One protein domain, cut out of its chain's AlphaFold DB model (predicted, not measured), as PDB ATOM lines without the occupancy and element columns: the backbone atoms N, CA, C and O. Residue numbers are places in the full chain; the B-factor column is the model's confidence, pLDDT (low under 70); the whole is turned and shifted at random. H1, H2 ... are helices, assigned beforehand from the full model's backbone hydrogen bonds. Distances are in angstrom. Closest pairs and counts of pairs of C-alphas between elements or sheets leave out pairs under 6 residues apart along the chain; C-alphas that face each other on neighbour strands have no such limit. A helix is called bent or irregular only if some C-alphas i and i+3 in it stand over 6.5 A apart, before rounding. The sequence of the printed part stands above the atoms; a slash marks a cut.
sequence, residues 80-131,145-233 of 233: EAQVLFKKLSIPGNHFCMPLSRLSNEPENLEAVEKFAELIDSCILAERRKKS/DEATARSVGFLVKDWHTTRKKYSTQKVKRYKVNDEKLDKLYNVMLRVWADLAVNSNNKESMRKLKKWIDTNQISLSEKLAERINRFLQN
ATOM      1  N   GLU A  80     131.766  59.000  47.055       92.44
ATOM      2  CA  GLU A  80     133.030  59.593  47.500       92.44
ATOM      3  C   GLU A  80     132.831  60.615  48.626       92.44
ATOM      4  O   GLU A  80     133.547  60.575  49.637       92.44
ATOM      5  N   ALA A  81     131.830  61.490  48.482       94.62
ATOM      6  CA  ALA A  81     131.444  62.461  49.501       94.62
ATOM      7  C   ALA A  81     131.097  61.765  50.827       94.62
ATOM      8  O   ALA A  81     131.555  62.184  51.893       94.62
ATOM      9  N   GLN A  82     130.355  60.658  50.764       91.94
ATOM     10  CA  GLN A  82     129.970  59.855  51.923       91.94
ATOM     11  C   GLN A  82     131.173  59.230  52.627       91.94
ATOM     12  O   GLN A  82     131.256  59.270  53.860       91.94
ATOM     13  N   VAL A  83     132.131  58.685  51.869       90.56
ATOM     14  CA  VAL A  83     133.368  58.142  52.445       90.56
ATOM     15  C   VAL A  83     134.137  59.232  53.188       90.56
ATOM     16  O   VAL A  83     134.564  59.007  54.328       90.56
ATOM     17  N   LEU A  84     134.317  60.405  52.573       91.06
ATOM     18  CA  LEU A  84     135.028  61.514  53.206       91.06
ATOM     19  C   LEU A  84     134.311  61.999  54.457       91.06
ATOM     20  O   LEU A  84     134.946  62.129  55.502       91.06
ATOM     21  N   PHE A  85     133.000  62.214  54.386       89.88
ATOM     22  CA  PHE A  85     132.235  62.704  55.523       89.88
ATOM     23  C   PHE A  85     132.383  61.763  56.731       89.88
ATOM     24  O   PHE A  85     132.808  62.196  57.808       89.88
ATOM     25  N   LYS A  86     132.165  60.456  56.538       85.56
ATOM     26  CA  LYS A  86     132.313  59.453  57.607       85.56
ATOM     27  C   LYS A  86     133.726  59.431  58.190       85.56
ATOM     28  O   LYS A  86     133.898  59.492  59.408       85.56
ATOM     29  N   LYS A  87     134.758  59.373  57.340       85.06
ATOM     30  CA  LYS A  87     136.154  59.229  57.795       85.06
ATOM     31  C   LYS A  87     136.721  60.489  58.447       85.06
ATOM     32  O   LYS A  87     137.582  60.385  59.322       85.06
ATOM     33  N   LEU A  88     136.270  61.668  58.025       84.31
ATOM     34  CA  LEU A  88     136.760  62.947  58.539       84.31
ATOM     35  C   LEU A  88     135.973  63.436  59.764       84.31
ATOM     36  O   LEU A  88     136.503  64.249  60.524       84.31
ATOM     37  N   SER A  89     134.760  62.910  59.990       82.94
ATOM     38  CA  SER A  89     133.871  63.269  61.107       82.94
ATOM     39  C   SER A  89     133.644  64.784  61.213       82.94
ATOM     40  O   SER A  89     133.801  65.382  62.280       82.94
ATOM     41  N   ILE A  90     133.333  65.413  60.078       84.38
ATOM     42  CA  ILE A  90     133.213  66.871  59.960       84.38
ATOM     43  C   ILE A  90     131.960  67.360  60.704       84.38
ATOM     44  O   ILE A  90     130.877  66.804  60.515       84.38
ATOM     45  N   PRO A  91     132.061  68.408  61.536       84.25
ATOM     46  CA  PRO A  91     130.887  68.985  62.177       84.25
ATOM     47  C   PRO A  91     129.887  69.617  61.209       84.25
ATOM     48  O   PRO A  91     130.270  70.327  60.284       84.25
ATOM     49  N   GLY A  92     128.592  69.443  61.497       84.75
ATOM     50  CA  GLY A  92     127.495  69.910  60.642       84.75
ATOM     51  C   GLY A  92     127.535  71.408  60.299       84.75
ATOM     52  O   GLY A  92     127.204  71.804  59.185       84.75
ATOM     53  N   ASN A  93     128.017  72.249  61.220       88.06
ATOM     54  CA  ASN A  93     128.100  73.696  61.008       88.06
ATOM     55  C   ASN A  93     129.015  74.097  59.835       88.06
ATOM     56  O   ASN A  93     128.811  75.163  59.265       88.06
ATOM     57  N   HIS A  94     129.986  73.261  59.456       90.88
ATOM     58  CA  HIS A  94     130.905  73.557  58.347       90.88
ATOM     59  C   HIS A  94     130.257  73.385  56.965       90.88
ATOM     60  O   HIS A  94     130.829  73.799  55.965       90.88
ATOM     61  N   PHE A  95     129.038  72.841  56.897       93.12
ATOM     62  CA  PHE A  95     128.261  72.769  55.655       93.12
ATOM     63  C   PHE A  95     127.269  73.926  55.502       93.12
ATOM     64  O   PHE A  95     126.726  74.124  54.421       93.12
ATOM     65  N   CYS A  96     127.038  74.724  56.553       93.19
ATOM     66  CA  CYS A  96     126.039  75.796  56.529       93.19
ATOM     67  C   CYS A  96     126.337  76.846  55.449       93.19
ATOM     68  O   CYS A  96     125.445  77.234  54.696       93.19
ATOM     69  N   MET A  97     127.588  77.306  55.359       92.69
ATOM     70  CA  MET A  97     127.979  78.302  54.362       92.69
ATOM     71  C   MET A  97     127.962  77.721  52.935       92.69
ATOM     72  O   MET A  97     127.275  78.315  52.103       92.69
ATOM     73  N   PRO A  98     128.583  76.552  52.654       93.88
ATOM     74  CA  PRO A  98     128.442  75.864  51.369       93.88
ATOM     75  C   PRO A  98     126.992  75.710  50.893       93.88
ATOM     76  O   PRO A  98     126.670  76.128  49.786       93.88
ATOM     77  N   LEU A  99     126.100  75.191  51.744       95.12
ATOM     78  CA  LEU A  99     124.693  74.977  51.390       95.12
ATOM     79  C   LEU A  99     123.937  76.287  51.174       95.12
ATOM     80  O   LEU A  99     123.127  76.382  50.258       95.12
ATOM     81  N   SER A 100     124.204  77.311  51.990       94.31
ATOM     82  CA  SER A 100     123.537  78.612  51.841       94.31
ATOM     83  C   SER A 100     123.806  79.252  50.482       94.31
ATOM     84  O   SER A 100     122.940  79.962  49.986       94.31
ATOM     85  N   ARG A 101     124.967  78.997  49.860       91.75
ATOM     86  CA  ARG A 101     125.279  79.533  48.525       91.75
ATOM     87  C   ARG A 101     124.424  78.925  47.416       91.75
ATOM     88  O   ARG A 101     124.289  79.542  46.368       91.75
ATOM     89  N   LEU A 102     123.823  77.758  47.647       93.50
ATOM     90  CA  LEU A 102     123.042  77.053  46.633       93.50
ATOM     91  C   LEU A 102     121.634  77.627  46.445       93.50
ATOM     92  O   LEU A 102     120.995  77.289  45.459       93.50
ATOM     93  N   SER A 103     121.140  78.482  47.352       90.38
ATOM     94  CA  SER A 103     119.721  78.887  47.426       90.38
ATOM     95  C   SER A 103     119.169  79.614  46.200       90.38
ATOM     96  O   SER A 103     117.953  79.733  46.064       90.38
ATOM     97  N   ASN A 104     120.042  80.137  45.341       84.25
ATOM     98  CA  ASN A 104     119.660  81.047  44.261       84.25
ATOM     99  C   ASN A 104     119.607  80.373  42.883       84.25
ATOM    100  O   ASN A 104     119.165  80.997  41.925       84.25
ATOM    101  N   GLU A 105     120.042  79.120  42.788       89.50
ATOM    102  CA  GLU A 105     120.239  78.390  41.534       89.50
ATOM    103  C   GLU A 105     119.344  77.138  41.539       89.50
ATOM    104  O   GLU A 105     119.675  76.159  42.218       89.50
ATOM    105  N   PRO A 106     118.183  77.158  40.846       88.94
ATOM    106  CA  PRO A 106     117.225  76.048  40.810       88.94
ATOM    107  C   PRO A 106     117.835  74.689  40.441       88.94
ATOM    108  O   PRO A 106     117.378  73.656  40.933       88.94
ATOM    109  N   GLU A 107     118.884  74.682  39.620       92.31
ATOM    110  CA  GLU A 107     119.647  73.496  39.224       92.31
ATOM    111  C   GLU A 107     120.279  72.750  40.409       92.31
ATOM    112  O   GLU A 107     120.513  71.545  40.327       92.31
ATOM    113  N   ASN A 108     120.500  73.427  41.539       94.75
ATOM    114  CA  ASN A 108     121.104  72.827  42.725       94.75
ATOM    115  C   ASN A 108     120.102  72.042  43.581       94.75
ATOM    116  O   ASN A 108     120.506  71.425  44.570       94.75
ATOM    117  N   LEU A 109     118.810  72.036  43.226       95.62
ATOM    118  CA  LEU A 109     117.771  71.366  44.009       95.62
ATOM    119  C   LEU A 109     118.090  69.885  44.225       95.62
ATOM    120  O   LEU A 109     118.119  69.435  45.365       95.62
ATOM    121  N   GLU A 110     118.407  69.155  43.153       95.44
ATOM    122  CA  GLU A 110     118.733  67.725  43.228       95.44
ATOM    123  C   GLU A 110     119.954  67.461  44.124       95.44
ATOM    124  O   GLU A 110     119.971  66.509  44.905       95.44
ATOM    125  N   ALA A 111     120.966  68.328  44.058       95.44
ATOM    126  CA  ALA A 111     122.143  68.218  44.911       95.44
ATOM    127  C   ALA A 111     121.800  68.427  46.394       95.44
ATOM    128  O   ALA A 111     122.353  67.738  47.250       95.44
ATOM    129  N   VAL A 112     120.864  69.325  46.714       96.62
ATOM    130  CA  VAL A 112     120.371  69.516  48.086       96.62
ATOM    131  C   VAL A 112     119.583  68.293  48.567       96.62
ATOM    132  O   VAL A 112     119.792  67.871  49.707       96.62
ATOM    133  N   GLU A 113     118.764  67.664  47.713       96.44
ATOM    134  CA  GLU A 113     118.085  66.400  48.059       96.44
ATOM    135  C   GLU A 113     119.114  65.297  48.369       96.44
ATOM    136  O   GLU A 113     119.060  64.660  49.423       96.44
ATOM    137  N   LYS A 114     120.120  65.135  47.501       95.62
ATOM    138  CA  LYS A 114     121.227  64.181  47.691       95.62
ATOM    139  C   LYS A 114     122.053  64.480  48.942       95.62
ATOM    140  O   LYS A 114     122.540  63.566  49.608       95.62
ATOM    141  N   PHE A 115     122.209  65.751  49.304       95.38
ATOM    142  CA  PHE A 115     122.888  66.125  50.541       95.38
ATOM    143  C   PHE A 115     122.096  65.691  51.787       95.38
ATOM    144  O   PHE A 115     122.692  65.308  52.794       95.38
ATOM    145  N   ALA A 116     120.763  65.672  51.732       93.44
ATOM    146  CA  ALA A 116     119.947  65.146  52.824       93.44
ATOM    147  C   ALA A 116     120.132  63.627  53.007       93.44
ATOM    148  O   ALA A 116     120.300  63.159  54.136       93.44
ATOM    149  N   GLU A 117     120.234  62.867  51.912       91.88
ATOM    150  CA  GLU A 117     120.593  61.438  51.951       91.88
ATOM    151  C   GLU A 117     121.995  61.217  52.551       91.88
ATOM    152  O   GLU A 117     122.254  60.271  53.311       91.88
ATOM    153  N   LEU A 118     122.922  62.130  52.254       91.12
ATOM    154  CA  LEU A 118     124.262  62.123  52.824       91.12
ATOM    155  C   LEU A 118     124.225  62.312  54.352       91.12
ATOM    156  O   LEU A 118     124.901  61.578  55.080       91.12
ATOM    157  N   ILE A 119     123.406  63.242  54.849       89.94
ATOM    158  CA  ILE A 119     123.172  63.451  56.287       89.94
ATOM    159  C   ILE A 119     122.574  62.200  56.936       89.94
ATOM    160  O   ILE A 119     123.056  61.786  57.999       89.94
ATOM    161  N   ASP A 120     121.564  61.587  56.313       87.00
ATOM    162  CA  ASP A 120     120.919  60.374  56.828       87.00
ATOM    163  C   ASP A 120     121.945  59.255  57.022       87.00
ATOM    164  O   ASP A 120     122.021  58.616  58.078       87.00
ATOM    165  N   SER A 121     122.787  59.057  56.010       83.12
ATOM    166  CA  SER A 121     123.735  57.951  55.957       83.12
ATOM    167  C   SER A 121     125.022  58.170  56.763       83.12
ATOM    168  O   SER A 121     125.711  57.192  57.075       83.12
ATOM    169  N   CYS A 122     125.353  59.419  57.113       82.94
ATOM    170  CA  CYS A 122     126.558  59.764  57.874       82.94
ATOM    171  C   CYS A 122     126.246  60.155  59.322       82.94
ATOM    172  O   CYS A 122     126.773  59.545  60.246       82.94
ATOM    173  N   ILE A 123     125.383  61.148  59.543       78.31
ATOM    174  CA  ILE A 123     125.150  61.709  60.881       78.31
ATOM    175  C   ILE A 123     124.075  60.912  61.622       78.31
ATOM    176  O   ILE A 123     124.269  60.495  62.769       78.31
ATOM    177  N   LEU A 124     122.929  60.685  60.977       71.69
ATOM    178  CA  LEU A 124     121.782  60.062  61.637       71.69
ATOM    179  C   LEU A 124     121.964  58.555  61.814       71.69
ATOM    180  O   LEU A 124     121.610  58.023  62.868       71.69
ATOM    181  N   ALA A 125     122.600  57.879  60.857       72.75
ATOM    182  CA  ALA A 125     123.012  56.486  61.008       72.75
ATOM    183  C   ALA A 125     123.931  56.285  62.229       72.75
ATOM    184  O   ALA A 125     123.724  55.358  63.015       72.75
ATOM    185  N   GLU A 126     124.903  57.175  62.452       68.88
ATOM    186  CA  GLU A 126     125.767  57.117  63.638       68.88
ATOM    187  C   GLU A 126     125.001  57.381  64.943       68.88
ATOM    188  O   GLU A 126     125.262  56.718  65.953       68.88
ATOM    189  N   ARG A 127     124.034  58.309  64.933       68.19
ATOM    190  CA  ARG A 127     123.164  58.584  66.088       68.19
ATOM    191  C   ARG A 127     122.315  57.361  66.452       68.19
ATOM    192  O   ARG A 127     122.296  56.972  67.618       68.19
ATOM    193  N   ARG A 128     121.700  56.706  65.458       67.88
ATOM    194  CA  ARG A 128     120.893  55.482  65.632       67.88
ATOM    195  C   ARG A 128     121.730  54.294  66.124       67.88
ATOM    196  O   ARG A 128     121.287  53.555  67.003       67.88
ATOM    197  N   LYS A 129     122.964  54.129  65.626       63.06
ATOM    198  CA  LYS A 129     123.899  53.092  66.112       63.06
ATOM    199  C   LYS A 129     124.308  53.308  67.571       63.06
ATOM    200  O   LYS A 129     124.438  52.345  68.321       63.06
ATOM    201  N   LYS A 130     124.492  54.563  67.996       60.22
ATOM    202  CA  LYS A 130     124.807  54.895  69.396       60.22
ATOM    203  C   LYS A 130     123.630  54.633  70.340       60.22
ATOM    204  O   LYS A 130     123.873  54.233  71.472       60.22
ATOM    205  N   SER A 131     122.389  54.821  69.886       58.62
ATOM    206  CA  SER A 131     121.192  54.597  70.708       58.62
ATOM    207  C   SER A 131     120.768  53.129  70.813       58.62
ATOM    208  O   SER A 131     120.146  52.764  71.803       58.62
ATOM    209  N   ASP A 145     132.476  49.626  47.258       74.31
ATOM    210  CA  ASP A 145     132.777  50.463  48.425       74.31
ATOM    211  C   ASP A 145     134.292  50.620  48.620       74.31
ATOM    212  O   ASP A 145     134.785  51.694  48.978       74.31
ATOM    213  N   GLU A 146     135.062  49.564  48.352       78.00
ATOM    214  CA  GLU A 146     136.518  49.596  48.461       78.00
ATOM    215  C   GLU A 146     137.170  50.400  47.324       78.00
ATOM    216  O   GLU A 146     138.149  51.120  47.547       78.00
ATOM    217  N   ALA A 147     136.650  50.318  46.098       81.50
ATOM    218  CA  ALA A 147     137.088  51.159  44.983       81.50
ATOM    219  C   ALA A 147     136.801  52.648  45.254       81.50
ATOM    220  O   ALA A 147     137.706  53.482  45.131       81.50
ATOM    221  N   THR A 148     135.595  52.961  45.733       84.81
ATOM    222  CA  THR A 148     135.191  54.313  46.151       84.81
ATOM    223  C   THR A 148     136.079  54.824  47.283       84.81
ATOM    224  O   THR A 148     136.608  55.933  47.239       84.81
ATOM    225  N   ALA A 149     136.353  53.996  48.293       83.69
ATOM    226  CA  ALA A 149     137.234  54.387  49.386       83.69
ATOM    227  C   ALA A 149     138.677  54.648  48.928       83.69
ATOM    228  O   ALA A 149     139.359  55.512  49.492       83.69
ATOM    229  N   ARG A 150     139.148  53.925  47.906       85.50
ATOM    230  CA  ARG A 150     140.470  54.123  47.301       85.50
ATOM    231  C   ARG A 150     140.553  55.392  46.453       85.50
ATOM    232  O   ARG A 150     141.644  55.962  46.396       85.50
ATOM    233  N   SER A 151     139.466  55.848  45.826       85.88
ATOM    234  CA  SER A 151     139.475  57.062  44.990       85.88
ATOM    235  C   SER A 151     139.703  58.334  45.818       85.88
ATOM    236  O   SER A 151     140.461  59.207  45.408       85.88
ATOM    237  N   VAL A 152     139.165  58.387  47.040       89.62
ATOM    238  CA  VAL A 152     139.363  59.500  47.991       89.62
ATOM    239  C   VAL A 152     140.414  59.230  49.071       89.62
ATOM    240  O   VAL A 152     140.680  60.085  49.920       89.62
ATOM    241  N   GLY A 153     141.037  58.049  49.069       87.31
ATOM    242  CA  GLY A 153     141.940  57.614  50.138       87.31
ATOM    243  C   GLY A 153     143.130  58.553  50.370       87.31
ATOM    244  O   GLY A 153     143.580  58.716  51.507       87.31
ATOM    245  N   PHE A 154     143.603  59.225  49.318       89.31
ATOM    246  CA  PHE A 154     144.692  60.195  49.409       89.31
ATOM    247  C   PHE A 154     144.324  61.414  50.272       89.31
ATOM    248  O   PHE A 154     145.136  61.827  51.097       89.31
ATOM    249  N   LEU A 155     143.088  61.917  50.176       89.69
ATOM    250  CA  LEU A 155     142.592  63.044  50.976       89.69
ATOM    251  C   LEU A 155     142.539  62.694  52.461       89.69
ATOM    252  O   LEU A 155     142.935  63.488  53.311       89.69
ATOM    253  N   VAL A 156     142.098  61.475  52.780       85.69
ATOM    254  CA  VAL A 156     142.044  60.975  54.161       85.69
ATOM    255  C   VAL A 156     143.456  60.817  54.736       85.69
ATOM    256  O   VAL A 156     143.715  61.176  55.888       85.69
ATOM    257  N   LYS A 157     144.402  60.314  53.937       85.06
ATOM    258  CA  LYS A 157     145.809  60.188  54.339       85.06
ATOM    259  C   LYS A 157     146.449  61.557  54.588       85.06
ATOM    260  O   LYS A 157     147.107  61.752  55.616       85.06
ATOM    261  N   ASP A 158     146.237  62.505  53.680       82.50
ATOM    262  CA  ASP A 158     146.739  63.876  53.802       82.50
ATOM    263  C   ASP A 158     146.136  64.574  55.025       82.50
ATOM    264  O   ASP A 158     146.859  65.212  55.798       82.50
ATOM    265  N   TRP A 159     144.835  64.380  55.260       79.94
ATOM    266  CA  TRP A 159     144.140  64.853  56.451       79.94
ATOM    267  C   TRP A 159     144.786  64.342  57.731       79.94
ATOM    268  O   TRP A 159     145.125  65.136  58.603       79.94
ATOM    269  N   HIS A 160     144.982  63.028  57.867       74.38
ATOM    270  CA  HIS A 160     145.568  62.465  59.083       74.38
ATOM    271  C   HIS A 160     146.991  62.966  59.321       74.38
ATOM    272  O   HIS A 160     147.365  63.230  60.463       74.38
ATOM    273  N   THR A 161     147.770  63.135  58.253       72.62
ATOM    274  CA  THR A 161     149.126  63.693  58.326       72.62
ATOM    275  C   THR A 161     149.095  65.144  58.806       72.62
ATOM    276  O   THR A 161     149.858  65.529  59.691       72.62
ATOM    277  N   THR A 162     148.162  65.933  58.278       67.31
ATOM    278  CA  THR A 162     147.961  67.341  58.635       67.31
ATOM    279  C   THR A 162     147.448  67.474  60.069       67.31
ATOM    280  O   THR A 162     148.040  68.177  60.882       67.31
ATOM    281  N   ARG A 163     146.423  66.707  60.445       65.06
ATOM    282  CA  ARG A 163     145.857  66.677  61.797       65.06
ATOM    283  C   ARG A 163     146.884  66.277  62.850       65.06
ATOM    284  O   ARG A 163     146.875  66.870  63.919       65.06
ATOM    285  N   LYS A 164     147.783  65.324  62.573       60.84
ATOM    286  CA  LYS A 164     148.884  64.974  63.493       60.84
ATOM    287  C   LYS A 164     149.805  66.165  63.778       60.84
ATOM    288  O   LYS A 164     150.232  66.310  64.914       60.84
ATOM    289  N   LYS A 165     150.053  67.037  62.792       58.19
ATOM    290  CA  LYS A 165     150.819  68.283  62.992       58.19
ATOM    291  C   LYS A 165     150.067  69.309  63.845       58.19
ATOM    292  O   LYS A 165     150.697  70.026  64.609       58.19
ATOM    293  N   TYR A 166     148.737  69.347  63.749       52.44
ATOM    294  CA  TYR A 166     147.883  70.246  64.541       52.44
ATOM    295  C   TYR A 166     147.457  69.679  65.910       52.44
ATOM    296  O   TYR A 166     146.888  70.396  66.727       52.44
ATOM    297  N   SER A 167     147.706  68.395  66.185       45.34
ATOM    298  CA  SER A 167     147.183  67.677  67.352       45.34
ATOM    299  C   SER A 167     148.277  67.371  68.379       45.34
ATOM    300  O   SER A 167     148.689  66.221  68.522       45.34
ATOM    301  N   THR A 168     148.677  68.362  69.176       40.19
ATOM    302  CA  THR A 168     149.303  68.122  70.497       40.19
ATOM    303  C   THR A 168     148.270  67.862  71.600       40.19
ATOM    304  O   THR A 168     148.621  67.406  72.685       40.19
ATOM    305  N   GLN A 169     146.977  68.075  71.334       39.19
ATOM    306  CA  GLN A 169     145.901  67.835  72.295       39.19
ATOM    307  C   GLN A 169     145.108  66.573  71.946       39.19
ATOM    308  O   GLN A 169     144.649  66.397  70.819       39.19
ATOM    309  N   LYS A 170     144.916  65.694  72.941       36.94
ATOM    310  CA  LYS A 170     144.027  64.524  72.870       36.94
ATOM    311  C   LYS A 170     142.611  64.987  72.505       36.94
ATOM    312  O   LYS A 170     141.829  65.350  73.381       36.94
ATOM    313  N   VAL A 171     142.273  64.962  71.217       40.59
ATOM    314  CA  VAL A 171     140.916  65.262  70.747       40.59
ATOM    315  C   VAL A 171     139.993  64.161  71.268       40.59
ATOM    316  O   VAL A 171     139.996  63.038  70.760       40.59
ATOM    317  N   LYS A 172     139.232  64.471  72.327       39.41
ATOM    318  CA  LYS A 172     138.174  63.604  72.860       39.41
ATOM    319  C   LYS A 172     137.234  63.225  71.711       39.41
ATOM    320  O   LYS A 172     136.870  64.073  70.899       39.41
ATOM    321  N   ARG A 173     136.885  61.934  71.619       41.31
ATOM    322  CA  ARG A 173     136.003  61.393  70.573       41.31
ATOM    323  C   ARG A 173     134.734  62.241  70.451       41.31
ATOM    324  O   ARG A 173     134.133  62.616  71.452       41.31
ATOM    325  N   TYR A 174     134.362  62.511  69.207       44.38
ATOM    326  CA  TYR A 174     133.268  63.377  68.789       44.38
ATOM    327  C   TYR A 174     131.933  63.005  69.475       44.38
ATOM    328  O   TYR A 174     131.319  61.978  69.162       44.38
ATOM    329  N   LYS A 175     131.488  63.829  70.435       48.81
ATOM    330  CA  LYS A 175     130.091  63.860  70.892       48.81
ATOM    331  C   LYS A 175     129.350  64.722  69.873       48.81
ATOM    332  O   LYS A 175     129.790  65.838  69.610       48.81
ATOM    333  N   VAL A 176     128.303  64.178  69.250       56.16
ATOM    334  CA  VAL A 176     127.446  64.943  68.332       56.16
ATOM    335  C   VAL A 176     127.000  66.193  69.089       56.16
ATOM    336  O   VAL A 176     126.503  66.086  70.206       56.16
ATOM    337  N   ASN A 177     127.315  67.364  68.543       69.31
ATOM    338  CA  ASN A 177     126.881  68.630  69.108       69.31
ATOM    339  C   ASN A 177     125.535  68.951  68.458       69.31
ATOM    340  O   ASN A 177     125.505  69.333  67.286       69.31
ATOM    341  N   ASP A 178     124.460  68.725  69.207       71.50
ATOM    342  CA  ASP A 178     123.087  68.848  68.718       71.50
ATOM    343  C   ASP A 178     122.792  70.273  68.213       71.50
ATOM    344  O   ASP A 178     122.245  70.422  67.127       71.50
ATOM    345  N   GLU A 179     123.317  71.325  68.854       77.38
ATOM    346  CA  GLU A 179     123.150  72.716  68.386       77.38
ATOM    347  C   GLU A 179     123.771  72.962  67.001       77.38
ATOM    348  O   GLU A 179     123.241  73.701  66.168       77.38
ATOM    349  N   LYS A 180     124.937  72.361  66.735       79.62
ATOM    350  CA  LYS A 180     125.603  72.467  65.425       79.62
ATOM    351  C   LYS A 180     124.845  71.702  64.345       79.62
ATOM    352  O   LYS A 180     124.920  72.079  63.175       79.62
ATOM    353  N   LEU A 181     124.158  70.632  64.731       81.19
ATOM    354  CA  LEU A 181     123.326  69.838  63.840       81.19
ATOM    355  C   LEU A 181     122.005  70.557  63.535       81.19
ATOM    356  O   LEU A 181     121.628  70.645  62.370       81.19
ATOM    357  N   ASP A 182     121.386  71.184  64.532       83.88
ATOM    358  CA  ASP A 182     120.186  72.005  64.349       83.88
ATOM    359  C   ASP A 182     120.456  73.204  63.435       83.88
ATOM    360  O   ASP A 182     119.643  73.536  62.570       83.88
ATOM    361  N   LYS A 183     121.636  73.832  63.548       87.75
ATOM    362  CA  LYS A 183     122.070  74.877  62.603       87.75
ATOM    363  C   LYS A 183     122.133  74.365  61.165       87.75
ATOM    364  O   LYS A 183     121.645  75.046  60.264       87.75
ATOM    365  N   LEU A 184     122.697  73.174  60.955       91.19
ATOM    366  CA  LEU A 184     122.743  72.547  59.635       91.19
ATOM    367  C   LEU A 184     121.335  72.280  59.100       91.19
ATOM    368  O   LEU A 184     121.048  72.647  57.962       91.19
ATOM    369  N   TYR A 185     120.453  71.694  59.914       91.12
ATOM    370  CA  TYR A 185     119.070  71.434  59.518       91.12
ATOM    371  C   TYR A 185     118.348  72.713  59.127       91.12
ATOM    372  O   TYR A 185     117.819  72.789  58.025       91.12
ATOM    373  N   ASN A 186     118.404  73.753  59.954       91.25
ATOM    374  CA  ASN A 186     117.742  75.019  59.650       91.25
ATOM    375  C   ASN A 186     118.198  75.619  58.314       91.25
ATOM    376  O   ASN A 186     117.368  76.071  57.526       91.25
ATOM    377  N   VAL A 187     119.505  75.594  58.031       94.31
ATOM    378  CA  VAL A 187     120.032  76.073  56.747       94.31
ATOM    379  C   VAL A 187     119.560  75.187  55.599       94.31
ATOM    380  O   VAL A 187     119.032  75.707  54.619       94.31
ATOM    381  N   MET A 188     119.722  73.870  55.713       95.44
ATOM    382  CA  MET A 188     119.399  72.938  54.635       95.44
ATOM    383  C   MET A 188     117.906  72.953  54.298       95.44
ATOM    384  O   MET A 188     117.549  73.051  53.128       95.44
ATOM    385  N   LEU A 189     117.036  72.912  55.309       95.19
ATOM    386  CA  LEU A 189     115.587  72.939  55.123       95.19
ATOM    387  C   LEU A 189     115.133  74.241  54.454       95.19
ATOM    388  O   LEU A 189     114.277  74.211  53.572       95.19
ATOM    389  N   ARG A 190     115.726  75.380  54.840       95.56
ATOM    390  CA  ARG A 190     115.452  76.673  54.205       95.56
ATOM    391  C   ARG A 190     115.876  76.667  52.737       95.56
ATOM    392  O   ARG A 190     115.058  76.998  51.890       95.56
ATOM    393  N   VAL A 191     117.117  76.267  52.449       96.44
ATOM    394  CA  VAL A 191     117.665  76.224  51.082       96.44
ATOM    395  C   VAL A 191     116.841  75.291  50.194       96.44
ATOM    396  O   VAL A 191     116.471  75.675  49.089       96.44
ATOM    397  N   TRP A 192     116.491  74.099  50.684       97.19
ATOM    398  CA  TRP A 192     115.647  73.157  49.951       97.19
ATOM    399  C   TRP A 192     114.271  73.769  49.658       97.19
ATOM    400  O   TRP A 192     113.829  73.776  48.510       97.19
ATOM    401  N   ALA A 193     113.613  74.353  50.663       95.31
ATOM    402  CA  ALA A 193     112.318  74.998  50.470       95.31
ATOM    403  C   ALA A 193     112.389  76.184  49.490       95.31
ATOM    404  O   ALA A 193     111.483  76.342  48.673       95.31
ATOM    405  N   ASP A 194     113.445  77.002  49.548       94.75
ATOM    406  CA  ASP A 194     113.679  78.110  48.613       94.75
ATOM    407  C   ASP A 194     113.774  77.606  47.174       94.75
ATOM    408  O   ASP A 194     113.019  78.053  46.312       94.75
ATOM    409  N   LEU A 195     114.624  76.610  46.932       96.25
ATOM    410  CA  LEU A 195     114.820  76.032  45.607       96.25
ATOM    411  C   LEU A 195     113.560  75.340  45.075       96.25
ATOM    412  O   LEU A 195     113.209  75.520  43.908       96.25
ATOM    413  N   ALA A 196     112.838  74.598  45.920       95.75
ATOM    414  CA  ALA A 196     111.591  73.940  45.536       95.75
ATOM    415  C   ALA A 196     110.488  74.953  45.181       95.75
ATOM    416  O   ALA A 196     109.759  74.749  44.213       95.75
ATOM    417  N   VAL A 197     110.382  76.067  45.916       93.62
ATOM    418  CA  VAL A 197     109.433  77.145  45.588       93.62
ATOM    419  C   VAL A 197     109.833  77.850  44.293       93.62
ATOM    420  O   VAL A 197     108.991  78.011  43.412       93.62
ATOM    421  N   ASN A 198     111.107  78.221  44.146       93.00
ATOM    422  CA  ASN A 198     111.610  78.947  42.974       93.00
ATOM    423  C   ASN A 198     111.487  78.131  41.677       93.00
ATOM    424  O   ASN A 198     111.277  78.698  40.610       93.00
ATOM    425  N   SER A 199     111.576  76.803  41.773       93.88
ATOM    426  CA  SER A 199     111.373  75.873  40.652       93.88
ATOM    427  C   SER A 199     109.922  75.395  40.493       93.88
ATOM    428  O   SER A 199     109.646  74.563  39.631       93.88
ATOM    429  N   ASN A 200     108.988  75.886  41.320       93.94
ATOM    430  CA  ASN A 200     107.601  75.416  41.398       93.94
ATOM    431  C   ASN A 200     107.475  73.875  41.537       93.94
ATOM    432  O   ASN A 200     106.558  73.245  41.005       93.94
ATOM    433  N   ASN A 201     108.407  73.243  42.257       95.88
ATOM    434  CA  ASN A 201     108.522  71.793  42.366       95.88
ATOM    435  C   ASN A 201     107.837  71.255  43.636       95.88
ATOM    436  O   ASN A 201     108.445  71.083  44.699       95.88
ATOM    437  N   LYS A 202     106.543  70.935  43.515       95.94
ATOM    438  CA  LYS A 202     105.749  70.340  44.607       95.94
ATOM    439  C   LYS A 202     106.228  68.948  45.010       95.94
ATOM    440  O   LYS A 202     106.077  68.577  46.169       95.94
ATOM    441  N   GLU A 203     106.779  68.162  44.087       96.44
ATOM    442  CA  GLU A 203     107.295  66.830  44.414       96.44
ATOM    443  C   GLU A 203     108.482  66.927  45.371       96.44
ATOM    444  O   GLU A 203     108.477  66.288  46.425       96.44
ATOM    445  N   SER A 204     109.437  67.797  45.058       96.62
ATOM    446  CA  SER A 204     110.580  68.070  45.922       96.62
ATOM    447  C   SER A 204     110.147  68.593  47.296       96.62
ATOM    448  O   SER A 204     110.622  68.115  48.325       96.62
ATOM    449  N   MET A 205     109.142  69.475  47.347       96.62
ATOM    450  CA  MET A 205     108.576  69.928  48.622       96.62
ATOM    451  C   MET A 205     107.935  68.781  49.433       96.62
ATOM    452  O   MET A 205     108.048  68.743  50.661       96.62
ATOM    453  N   ARG A 206     107.286  67.806  48.779       96.69
ATOM    454  CA  ARG A 206     106.770  66.602  49.460       96.69
ATOM    455  C   ARG A 206     107.902  65.718  49.979       96.69
ATOM    456  O   ARG A 206     107.778  65.199  51.090       96.69
ATOM    457  N   LYS A 207     108.998  65.566  49.224       96.69
ATOM    458  CA  LYS A 207     110.204  64.857  49.686       96.69
ATOM    459  C   LYS A 207     110.787  65.527  50.929       96.69
ATOM    460  O   LYS A 207     111.037  64.830  51.908       96.69
ATOM    461  N   LEU A 208     110.900  66.857  50.929       96.38
ATOM    462  CA  LEU A 208     111.339  67.640  52.085       96.38
ATOM    463  C   LEU A 208     110.457  67.374  53.313       96.38
ATOM    464  O   LEU A 208     110.974  67.019  54.371       96.38
ATOM    465  N   LYS A 209     109.127  67.480  53.171       94.75
ATOM    466  CA  LYS A 209     108.183  67.206  54.267       94.75
ATOM    467  C   LYS A 209     108.350  65.788  54.818       94.75
ATOM    468  O   LYS A 209     108.537  65.611  56.017       94.75
ATOM    469  N   LYS A 210     108.386  64.786  53.934       94.94
ATOM    470  CA  LYS A 210     108.619  63.387  54.316       94.94
ATOM    471  C   LYS A 210     109.952  63.205  55.049       94.94
ATOM    472  O   LYS A 210     110.017  62.436  56.006       94.94
ATOM    473  N   TRP A 211     111.006  63.880  54.599       94.56
ATOM    474  CA  TRP A 211     112.332  63.802  55.206       94.56
ATOM    475  C   TRP A 211     112.352  64.388  56.624       94.56
ATOM    476  O   TRP A 211     112.895  63.759  57.535       94.56
ATOM    477  N   ILE A 212     111.694  65.534  56.834       92.69
ATOM    478  CA  ILE A 212     111.503  66.149  58.159       92.69
ATOM    479  C   ILE A 212     110.762  65.182  59.091       92.69
ATOM    480  O   ILE A 212     111.251  64.905  60.188       92.69
ATOM    481  N   ASP A 213     109.623  64.643  58.641       90.62
ATOM    482  CA  ASP A 213     108.768  63.759  59.444       90.62
ATOM    483  C   ASP A 213     109.508  62.467  59.829       90.62
ATOM    484  O   ASP A 213     109.496  62.044  60.986       90.62
ATOM    485  N   THR A 214     110.223  61.866  58.871       90.12
ATOM    486  CA  THR A 214     110.990  60.621  59.066       90.12
ATOM    487  C   THR A 214     112.101  60.789  60.102       90.12
ATOM    488  O   THR A 214     112.390  59.867  60.868       90.12
ATOM    489  N   ASN A 215     112.740  61.958  60.126       86.00
ATOM    490  CA  ASN A 215     113.876  62.235  60.996       86.00
ATOM    491  C   ASN A 215     113.509  63.027  62.259       86.00
ATOM    492  O   ASN A 215     114.405  63.327  63.049       86.00
ATOM    493  N   GLN A 216     112.218  63.311  62.473       84.88
ATOM    494  CA  GLN A 216     111.689  64.049  63.627       84.88
ATOM    495  C   GLN A 216     112.406  65.390  63.849       84.88
ATOM    496  O   GLN A 216     112.792  65.740  64.966       84.88
ATOM    497  N   ILE A 217     112.633  66.131  62.763       85.75
ATOM    498  CA  ILE A 217     113.374  67.393  62.808       85.75
ATOM    499  C   ILE A 217     112.439  68.518  63.249       85.75
ATOM    500  O   ILE A 217     111.362  68.700  62.686       85.75
ATOM    501  N   SER A 218     112.864  69.286  64.252       84.69
ATOM    502  CA  SER A 218     112.108  70.447  64.721       84.69
ATOM    503  C   SER A 218     112.058  71.530  63.641       84.69
ATOM    504  O   SER A 218     113.080  71.878  63.046       84.69
ATOM    505  N   LEU A 219     110.864  72.066  63.392       84.25
ATOM    506  CA  LEU A 219     110.632  73.137  62.430       84.25
ATOM    507  C   LEU A 219     110.294  74.441  63.137       84.25
ATOM    508  O   LEU A 219     109.527  74.463  64.097       84.25
ATOM    509  N   SER A 220     110.774  75.549  62.573       86.75
ATOM    510  CA  SER A 220     110.167  76.848  62.862       86.75
ATOM    511  C   SER A 220     108.749  76.904  62.286       86.75
ATOM    512  O   SER A 220     108.508  76.436  61.169       86.75
ATOM    513  N   GLU A 221     107.834  77.532  63.022       86.44
ATOM    514  CA  GLU A 221     106.434  77.720  62.618       86.44
ATOM    515  C   GLU A 221     106.329  78.356  61.223       86.44
ATOM    516  O   GLU A 221     105.682  77.814  60.330       86.44
ATOM    517  N   LYS A 222     107.114  79.413  60.977       89.69
ATOM    518  CA  LYS A 222     107.197  80.096  59.678       89.69
ATOM    519  C   LYS A 222     107.548  79.158  58.516       89.69
ATOM    520  O   LYS A 222     107.019  79.308  57.414       89.69
ATOM    521  N   LEU A 223     108.472  78.217  58.724       89.69
ATOM    522  CA  LEU A 223     108.861  77.270  57.679       89.69
ATOM    523  C   LEU A 223     107.778  76.205  57.465       89.69
ATOM    524  O   LEU A 223     107.470  75.883  56.320       89.69
ATOM    525  N   ALA A 224     107.166  75.708  58.543       90.38
ATOM    526  CA  ALA A 224     106.059  74.758  58.463       90.38
ATOM    527  C   ALA A 224     104.853  75.343  57.705       90.38
ATOM    528  O   ALA A 224     104.335  74.709  56.782       90.38
ATOM    529  N   GLU A 225     104.448  76.574  58.029       91.25
ATOM    530  CA  GLU A 225     103.385  77.294  57.317       91.25
ATOM    531  C   GLU A 225     103.696  77.449  55.830       91.25
ATOM    532  O   GLU A 225     102.838  77.203  54.980       91.25
ATOM    533  N   ARG A 226     104.937  77.828  55.502       92.81
ATOM    534  CA  ARG A 226     105.378  77.998  54.116       92.81
ATOM    535  C   ARG A 226     105.284  76.696  53.323       92.81
ATOM    536  O   ARG A 226     104.761  76.715  52.210       92.81
ATOM    537  N   ILE A 227     105.770  75.585  53.883       93.00
ATOM    538  CA  ILE A 227     105.705  74.260  53.248       93.00
ATOM    539  C   ILE A 227     104.243  73.871  52.999       93.00
ATOM    540  O   ILE A 227     103.891  73.477  51.889       93.00
ATOM    541  N   ASN A 228     103.378  74.018  54.007       92.31
ATOM    542  CA  ASN A 228     101.969  73.647  53.886       92.31
ATOM    543  C   ASN A 228     101.236  74.509  52.848       92.31
ATOM    544  O   ASN A 228     100.543  73.959  51.997       92.31
ATOM    545  N   ARG A 229     101.448  75.832  52.855       93.12
ATOM    546  CA  ARG A 229     100.843  76.749  51.878       93.12
ATOM    547  C   ARG A 229     101.233  76.392  50.444       93.12
ATOM    548  O   ARG A 229     100.379  76.370  49.568       93.12
ATOM    549  N   PHE A 230     102.509  76.088  50.206       94.62
ATOM    550  CA  PHE A 230     102.994  75.725  48.873       94.62
ATOM    551  C   PHE A 230     102.456  74.374  48.374       94.62
ATOM    552  O   PHE A 230     102.337  74.170  47.172       94.62
ATOM    553  N   LEU A 231     102.146  73.445  49.283       93.38
ATOM    554  CA  LEU A 231     101.569  72.145  48.931       93.38
ATOM    555  C   LEU A 231     100.043  72.178  48.739       93.38
ATOM    556  O   LEU A 231      99.511  71.255  48.122       93.38
ATOM    557  N   GLN A 232      99.357  73.179  49.303       89.31
ATOM    558  CA  GLN A 232      97.903  73.367  49.207       89.31
ATOM    559  C   GLN A 232      97.481  74.185  47.981       89.31
ATOM    560  O   GLN A 232      96.457  73.875  47.375       89.31
ATOM    561  N   ASN A 233      98.271  75.202  47.627       70.00
ATOM    562  CA  ASN A 233      98.205  75.870  46.322       70.00
ATOM    563  C   ASN A 233      98.793  74.955  45.250       70.00
ATOM    564  O   ASN A 233      98.525  75.118  44.039       70.00
TER     565      ASN A 233
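Overview. This is residues 80 to 131 and 145 to 233 of the 233 residues of an uncharacterized protein of Steinernema carpocapsae (UniProt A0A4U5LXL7). A bundle of five helices in two rows, H2, H6 and H8 in one and H3 and H7 in the other over one side of it, has a smaller helical group at one end of its long axis, where H1 packs on H3 and on its other side meets H4 and H5. The end of H5 and the stretch after it, residues 161 to 172, stick out from the body. The printed part has 141 residues, with eight named helices, H1 to H8 in chain order, and no named strand; the class is all helix. It is only just compact, close to loose, with a radius of gyration of the C-alphas of 17.1 A, and its outline is elongated, 55 by 29 by 25 A.

Arrangement. H1, residues 80 to 88, touches residues 118 to 122 alone of H3, residues 106 to 131, at a steep tilt of 39 degrees; the closest C-alphas, of Lys 86 and Cys 122, are 5.8 A apart. H1 also touches H4, residues 145 to 151, about perpendicular at 87 degrees, the closest C-alphas being those of Glu 80 and Thr 148, 5.9 A apart. Residues 156 to 159 alone of H5, residues 153 to 166, touch H1, with the C-alphas of Leu 84 and Val 156 closest at 7.1 A. H2, residues 92 to 104, touches the hub H6, residues 178 to 198, at a shallow tilt of 12 degrees, the same way; the closest C-alphas, of Ser 103 and Val 191, are 5.0 A apart. H3 touches H6 with residues 106 to 113 alone, opposite ways at a shallow tilt of 27 degrees, closest at the C-alphas of Pro 106 and Leu 195, 5.4 A apart. H6 and H7, residues 202 to 215, form a helical hairpin, their closest C-alphas those of Ala 196 and Met 205, 5.9 A apart. H7 and H8, residues 221 to 232, form another, closest at the C-alphas of Lys 202 and Leu 231, 6.3 A apart. H6 and H8 only just touch, with 3 pairs of C-alphas within 8 A, the closest being Ala 193 and Ile 227 at 7.2 A. H2, H3, H6, H7 and H8 make an up and down bundle, each running against the one before it in the chain. Every O i to N i+4 pair is within hydrogen-bond range in H1, H4, H5, H6, H7 and H8, against 17 of 22 in H3 and 3 of 9 in H2, where 5 of 10 O i to N i+3 pairs are.

Along the chain. H1 begins at C-alpha 80, (133.030, 59.593, 47.500), and is 12.1 A long. H2 measures 21.3 A and H3 37.0 A; both are irregular, C-alphas 101 and 104 being 7.2 A apart and C-alphas 107 and 110 7.1 A, and H3 has a kink of 25 degrees near residue 125. H4 spans 10.0 A and H5 20.1 A. H6, 29.9 A long, begins at C-alpha 178, (123.087, 68.848, 68.718). H7 measures 20.0 A, and H8, 16.5 A long, ends at C-alpha 232, (97.903, 73.367, 49.207).

Size, cuts and confidence. The C-alphas of Thr 168 and Asn 233, the two farthest apart, are 57.1 A apart. Residues 132 to 144 are not printed, and C-alphas 131 and 145 are 25.5 A apart across the cut. The link from H5 to H6, 11 residues, is long. Mean pLDDT of the printed part is 83.8; residues 126 to 131 and 162 to 177 are under 70.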